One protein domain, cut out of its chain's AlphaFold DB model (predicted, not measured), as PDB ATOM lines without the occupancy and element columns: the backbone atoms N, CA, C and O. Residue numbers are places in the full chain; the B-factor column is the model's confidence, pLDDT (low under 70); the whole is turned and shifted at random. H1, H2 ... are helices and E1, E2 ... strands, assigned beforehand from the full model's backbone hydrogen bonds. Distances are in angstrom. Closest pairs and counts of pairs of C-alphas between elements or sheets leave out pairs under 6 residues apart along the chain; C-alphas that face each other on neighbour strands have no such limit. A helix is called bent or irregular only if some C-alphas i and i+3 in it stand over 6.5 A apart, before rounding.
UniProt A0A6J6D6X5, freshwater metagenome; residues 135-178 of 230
ATOM      1  N   PRO A 135     115.667 121.840 111.624       91.00
ATOM      2  CA  PRO A 135     115.670 120.563 110.925       91.00
ATOM      3  C   PRO A 135     116.648 120.593 109.750       91.00
ATOM      4  O   PRO A 135     116.711 121.576 109.011       91.00
ATOM      5  N   VAL A 136     117.373 119.499 109.545       90.75
ATOM      6  CA  VAL A 136     118.254 119.353 108.388       90.75
ATOM      7  C   VAL A 136     117.388 119.254 107.141       90.75
ATOM      8  O   VAL A 136     116.532 118.375 107.036       90.75
ATOM      9  N   ALA A 137     117.618 120.141 106.183       91.81
ATOM     10  CA  ALA A 137     116.915 120.153 104.912       91.81
ATOM     11  C   ALA A 137     117.886 120.438 103.767       91.81
ATOM     12  O   ALA A 137     118.966 120.988 103.974       91.81
ATOM     13  N   THR A 138     117.491 120.080 102.550       89.62
ATOM     14  CA  THR A 138     118.264 120.351 101.335       89.62
ATOM     15  C   THR A 138     117.411 121.139 100.353       89.62
ATOM     16  O   THR A 138     116.246 120.811 100.127       89.62
ATOM     17  N   GLY A 139     117.987 122.193  99.775       87.31
ATOM     18  CA  GLY A 139     117.349 122.928  98.688       87.31
ATOM     19  C   GLY A 139     117.249 122.057  97.440       87.31
ATOM     20  O   GLY A 139     118.240 121.474  97.005       87.31
ATOM     21  N   THR A 140     116.056 121.956  96.869       89.06
ATOM     22  CA  THR A 140     115.800 121.207  95.637       89.06
ATOM     23  C   THR A 140     114.707 121.885  94.818       89.06
ATOM     24  O   THR A 140     114.003 122.773  95.302       89.06
ATOM     25  N   PHE A 141     114.553 121.469  93.565       90.88
ATOM     26  CA  PHE A 141     113.476 121.931  92.699       90.88
ATOM     27  C   PHE A 141     112.429 120.833  92.520       90.88
ATOM     28  O   PHE A 141     112.749 119.703  92.151       90.88
ATOM     29  N   LYS A 142     111.157 121.174  92.742       90.69
ATOM     30  CA  LYS A 142     110.006 120.331  92.384       90.69
ATOM     31  C   LYS A 142     109.236 121.030  91.267       90.69
ATOM     32  O   LYS A 142     108.453 121.948  91.506       90.69
ATOM     33  N   GLY A 143     109.514 120.630  90.024       93.12
ATOM     34  CA  GLY A 143     109.084 121.382  88.843       93.12
ATOM     35  C   GLY A 143     109.761 122.755  88.802       93.12
ATOM     36  O   GLY A 143     110.978 122.841  88.926       93.12
ATOM     37  N   ALA A 144     108.975 123.824  88.662       92.06
ATOM     38  CA  ALA A 144     109.475 125.203  88.688       92.06
ATOM     39  C   ALA A 144     109.626 125.788  90.110       92.06
ATOM     40  O   ALA A 144     110.090 126.916  90.261       92.06
ATOM     41  N   ALA A 145     109.213 125.061  91.155       90.00
ATOM     42  CA  ALA A 145     109.257 125.550  92.528       90.00
ATOM     43  C   ALA A 145     110.594 125.210  93.198       90.00
ATOM     44  O   ALA A 145     110.996 124.046  93.215       90.00
ATOM     45  N   SER A 146     111.234 126.213  93.801       88.19
ATOM     46  CA  SER A 146     112.314 126.006  94.769       88.19
ATOM     47  C   SER A 146     111.708 125.602  96.113       88.19
ATOM     48  O   SER A 146     110.811 126.284  96.615       88.19
ATOM     49  N   VAL A 147     112.155 124.480  96.674       89.94
ATOM     50  CA  VAL A 147     111.646 123.927  97.934       89.94
ATOM     51  C   VAL A 147     112.787 123.463  98.833       89.94
ATOM     52  O   VAL A 147     113.867 123.105  98.365       89.94
ATOM     53  N   LEU A 148     112.518 123.414 100.135       91.25
ATOM     54  CA  LEU A 148     113.382 122.752 101.106       91.25
ATOM     55  C   LEU A 148     112.815 121.364 101.400       91.25
ATOM     56  O   LEU A 148     111.702 121.235 101.912       91.25
ATOM     57  N   GLU A 149     113.569 120.325 101.059       93.31
ATOM     58  CA  GLU A 149     113.203 118.946 101.362       93.31
ATOM     59  C   GLU A 149     113.807 118.526 102.701       93.31
ATOM     60  O   GLU A 149     115.024 118.546 102.886       93.31
ATOM     61  N   LEU A 150     112.939 118.175 103.652       94.06
ATOM     62  CA  LEU A 150     113.329 117.744 104.989       94.06
ATOM     63  C   LEU A 150     114.085 116.413 104.924       94.06
ATOM     64  O   LEU A 150     113.545 115.396 104.488       94.06
ATOM     65  N   ASN A 151     115.296 116.391 105.473       94.31
ATOM     66  CA  ASN A 151     116.019 115.161 105.737       94.31
ATOM     67  C   ASN A 151     115.630 114.634 107.123       94.31
ATOM     68  O   ASN A 151     116.189 115.029 108.150       94.31
ATOM     69  N   VAL A 152     114.643 113.735 107.151       94.69
ATOM     70  CA  VAL A 152     114.106 113.164 108.397       94.69
ATOM     71  C   VAL A 152     115.179 112.397 109.168       94.69
ATOM     72  O   VAL A 152     115.305 112.587 110.375       94.69
ATOM     73  N   ALA A 153     115.976 111.576 108.478       94.31
ATOM     74  CA  ALA A 153     117.007 110.755 109.108       94.31
ATOM     75  C   ALA A 153     118.084 111.618 109.781       94.31
ATOM     76  O   ALA A 153     118.417 111.391 110.943       94.31
ATOM     77  N   ALA A 154     118.570 112.654 109.093       90.81
ATOM     78  CA  ALA A 154     119.549 113.586 109.653       90.81
ATOM     79  C   ALA A 154     118.958 114.493 110.749       90.81
ATOM     80  O   ALA A 154     119.680 114.938 111.633       90.81
ATOM     81  N   SER A 155     117.643 114.736 110.731       93.19
ATOM     82  CA  SER A 155     116.942 115.525 111.757       93.19
ATOM     83  C   SER A 155     116.543 114.715 112.996       93.19
ATOM     84  O   SER A 155     116.091 115.289 113.988       93.19
ATOM     85  N   GLN A 156     116.710 113.389 112.971       94.50
ATOM     86  CA  GLN A 156     116.371 112.506 114.084       94.50
ATOM     87  C   GLN A 156     117.037 112.925 115.416       94.50
ATOM     88  O   GLN A 156     116.302 112.996 116.408       94.50
ATOM     89  N   PRO A 157     118.348 113.294 115.460       91.62
ATOM     90  CA  PRO A 157     119.005 114.064 116.529       91.62
ATOM     91  C   PRO A 157     118.080 115.007 117.300       91.62
ATOM     92  O   PRO A 157     117.740 114.759 118.460       91.62
ATOM     93  N   MET A 158     117.602 116.021 116.593       92.38
ATOM     94  CA  MET A 158     116.715 117.055 117.095       92.38
ATOM     95  C   MET A 158     115.341 116.504 117.492       92.38
ATOM     96  O   MET A 158     114.838 116.838 118.561       92.38
ATOM     97  N   PHE A 159     114.718 115.648 116.675       94.81
ATOM     98  CA  PHE A 159     113.374 115.143 116.981       94.81
ATOM     99  C   PHE A 159     113.312 114.358 118.293       94.81
ATOM    100  O   PHE A 159     112.335 114.477 119.028       94.81
ATOM    101  N   ASP A 160     114.343 113.585 118.619       95.38
ATOM    102  CA  ASP A 160     114.365 112.819 119.869       95.38
ATOM    103  C   ASP A 160     114.519 113.712 121.106       95.38
ATOM    104  O   ASP A 160     114.031 113.334 122.167       95.38
ATOM    105  N   VAL A 161     115.111 114.909 120.982       94.12
ATOM    106  CA  VAL A 161     115.091 115.911 122.063       94.12
ATOM    107  C   VAL A 161     113.647 116.319 122.352       94.12
ATOM    108  O   VAL A 161     113.186 116.227 123.487       94.12
ATOM    109  N   PHE A 162     112.885 116.675 121.314       94.12
ATOM    110  CA  PHE A 162     111.482 117.083 121.461       94.12
ATOM    111  C   PHE A 162     110.539 115.943 121.875       94.12
ATOM    112  O   PHE A 162     109.489 116.203 122.456       94.12
ATOM    113  N   ARG A 163     110.908 114.682 121.621       95.94
ATOM    114  CA  ARG A 163     110.186 113.502 122.129       95.94
ATOM    115  C   ARG A 163     110.577 113.112 123.561       95.94
ATOM    116  O   ARG A 163     110.031 112.144 124.078       95.94
ATOM    117  N   GLY A 164     111.530 113.810 124.184       95.25
ATOM    118  CA  GLY A 164     112.039 113.476 125.520       95.25
ATOM    119  C   GLY A 164     112.921 112.221 125.563       95.25
ATOM    120  O   GLY A 164     113.162 111.674 126.633       95.25
ATOM    121  N   LEU A 165     113.397 111.754 124.407       95.44
ATOM    122  CA  LEU A 165     114.279 110.589 124.266       95.44
ATOM    123  C   LEU A 165     115.767 110.971 124.350       95.44
ATOM    124  O   LEU A 165     116.621 110.101 124.520       95.44
ATOM    125  N   ARG A 166     116.087 112.264 124.230       92.06
ATOM    126  CA  ARG A 166     117.423 112.835 124.438       92.06
ATOM    127  C   ARG A 166     117.360 114.097 125.300       92.06
ATOM    128  O   ARG A 166     116.374 114.829 125.213       92.06
ATOM    129  N   PRO A 167     118.406 114.387 126.093       90.75
ATOM    130  CA  PRO A 167     118.513 115.663 126.786       90.75
ATOM    131  C   PRO A 167     118.713 116.813 125.791       90.75
ATOM    132  O   PRO A 167     119.206 116.616 124.678       90.75
ATOM    133  N   ILE A 168     118.361 118.024 126.218       87.62
ATOM    134  CA  ILE A 168     118.724 119.250 125.502       87.62
ATOM    135  C   ILE A 168     120.253 119.415 125.627       87.62
ATOM    136  O   ILE A 168     120.765 119.317 126.746       87.62
ATOM    137  N   PRO A 169     120.987 119.624 124.518       85.25
ATOM    138  CA  PRO A 169     122.430 119.825 124.552       85.25
ATOM    139  C   PRO A 169     122.785 121.118 125.291       85.25
ATOM    140  O   PRO A 169     121.951 122.009 125.466       85.25
ATOM    141  N   SER A 170     124.033 121.226 125.739       78.06
ATOM    142  CA  SER A 170     124.501 122.448 126.397       78.06
ATOM    143  C   SER A 170     124.632 123.584 125.369       78.06
ATOM    144  O   SER A 170     125.114 123.331 124.269       78.06
ATOM    145  N   PRO A 171     124.293 124.842 125.704       68.44
ATOM    146  CA  PRO A 171     124.446 125.995 124.803       68.44
ATOM    147  C   PRO A 171     125.872 126.204 124.265       68.44
ATOM    148  O   PRO A 171     126.047 126.795 123.203       68.44
ATOM    149  N   ASN A 172     126.885 125.710 124.988       56.47
ATOM    150  CA  ASN A 172     128.303 125.787 124.610       56.47
ATOM    151  C   ASN A 172     128.769 124.617 123.728       56.47
ATOM    152  O   ASN A 172     129.935 124.558 123.337       56.47
ATOM    153  N   GLU A 173     127.886 123.670 123.424       55.03
ATOM    154  CA  GLU A 173     128.107 122.694 122.365       55.03
ATOM    155  C   GLU A 173     127.863 123.444 121.052       55.03
ATOM    156  O   GLU A 173     126.728 123.806 120.744       55.03
ATOM    157  N   ALA A 174     128.952 123.820 120.367       39.50
ATOM    158  CA  ALA A 174     128.924 124.736 119.229       39.50
ATOM    159  C   ALA A 174     127.764 124.402 118.271       39.50
ATOM    160  O   ALA A 174     127.598 123.227 117.928       39.50
ATOM    161  N   PRO A 175     126.968 125.394 117.821       45.00
ATOM    162  CA  PRO A 175     125.956 125.136 116.812       45.00
ATOM    163  C   PRO A 175     126.661 124.518 115.609       45.00
ATOM    164  O   PRO A 175     127.608 125.097 115.075       45.00
ATOM    165  N   ASP A 176     126.239 123.319 115.222       46.38
ATOM    166  CA  ASP A 176     126.788 122.633 114.065       46.38
ATOM    167  C   ASP A 176     126.373 123.392 112.801       46.38
ATOM    168  O   ASP A 176     125.367 123.085 112.176       46.38
ATOM    169  N   LEU A 177     127.132 124.430 112.442       46.50
ATOM    170  CA  LEU A 177     126.941 125.223 111.229       46.50
ATOM    171  C   LEU A 177     127.391 124.463 109.969       46.50
ATOM    172  O   LEU A 177     127.497 125.078 108.906       46.50
ATOM    173  N   SER A 178     127.647 123.147 110.046       44.88
ATOM    174  CA  SER A 178     128.018 122.328 108.885       44.88
ATOM    175  C   SER A 178     127.022 122.473 107.735       44.88
ATOM    176  O   SER A 178     127.436 122.480 106.574       44.88
TER     177      SER A 178
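AT A GLANCE: This is residues 135 to 178 of the 230 residues of a protein of freshwater metagenome (UniProt A0A6J6D6X5). A narrow two-stranded hairpin, E1 and E2, leads end to end into a short helix, H1, and together they make the long axis; after H1 an unnamed tail turns and folds back toward the hairpin's open end, where residues 170 to 178 stick out free of the rest. There is no closed core: the hairpin makes one end of the length, and H1 with the residues that follow it makes the other. The printed part has 44 residues, with two named strands and one named helix in the order E1, E2, H1 along the chain; the sheet has the order E1 - E2 and is antiparallel, and the class is mixed, helices and strands. The whole is only just loose, close to extended, with a radius of gyration of the C-alphas of 13.7 A, and its outline is flat, with spans of 40 by 22 by 11 A.

IN THESE COORDINATES: The printed part begins at Pro 135, two residues before the first strand. E1 holds residues 137 to 142, Ala 137 to Lys 142, and its first and last C-alphas are 14.3 A apart; C-alpha 137 is at (116.915, 120.153, 104.912). Gly 143 and Ala 144 follow, and then comes E2, residues 145 to 150, Ala 145 to Leu 150, 15.3 A from first to last C-alpha. After Asn 151 comes H1, residues 152 to 162, Val 152 to Phe 162, 13.9 A from first to last C-alpha; it begins with C-alpha 152 at (114.106, 113.164, 108.397) and ends with C-alpha 162 at (111.482, 117.083, 121.461). Residues 163 to 178, a stretch of 16 residues, hold no named element.

HOW THE PARTS SIT: E1 and E2 are antiparallel neighbour strands and form a hairpin, with 145 degrees between their N-to-C directions. The link between them has two residues and is tight. C-alphas that face each other run from 142 and 145, 5.3 A apart, to 137 and 150, 4.3 A apart. Across the pair, N 138 and O 149 are within hydrogen-bond range at 2.9 A, and so are N 147 and O 140 at 2.9 A. The link from E2 to H1, one residue, is tight as well. E1 and H1 are apart, but only just, with their closest C-alphas 8.3 A from each other. H1 is irregular, but only just: C-alphas 154 and 157 are 6.9 A apart, against about 5 A in a regular helix, and its line is a rough one. In the backbone of H1, 4 of 7 pairs of O i and N i+4 are within hydrogen-bond range.

THE WHOLE: The two C-alphas farthest apart are those of Gly 143, in the link of the hairpin, and Asn 172, in the unnamed stretch, at 40.8 A. The C-alphas of the first and last printed residues, Pro 135 and Ser 178, are 12.6 A apart. Residues 170 to 178 stand free; without them 35 residues remain, which span 40 by 13 by 11 A with a radius of gyration of 13.0 A. The C-alphas of residues 163 to 178 lie 10 to 19 A from the mean of the C-alphas. The printed part has no cut, and both links between named elements are tight. The mean pLDDT of the printed part is 84.1; residues 171 to 178 are under 70, and the model's confidence is low there, while the mean is 90 in E1, 91 in E2 and 94 in H1.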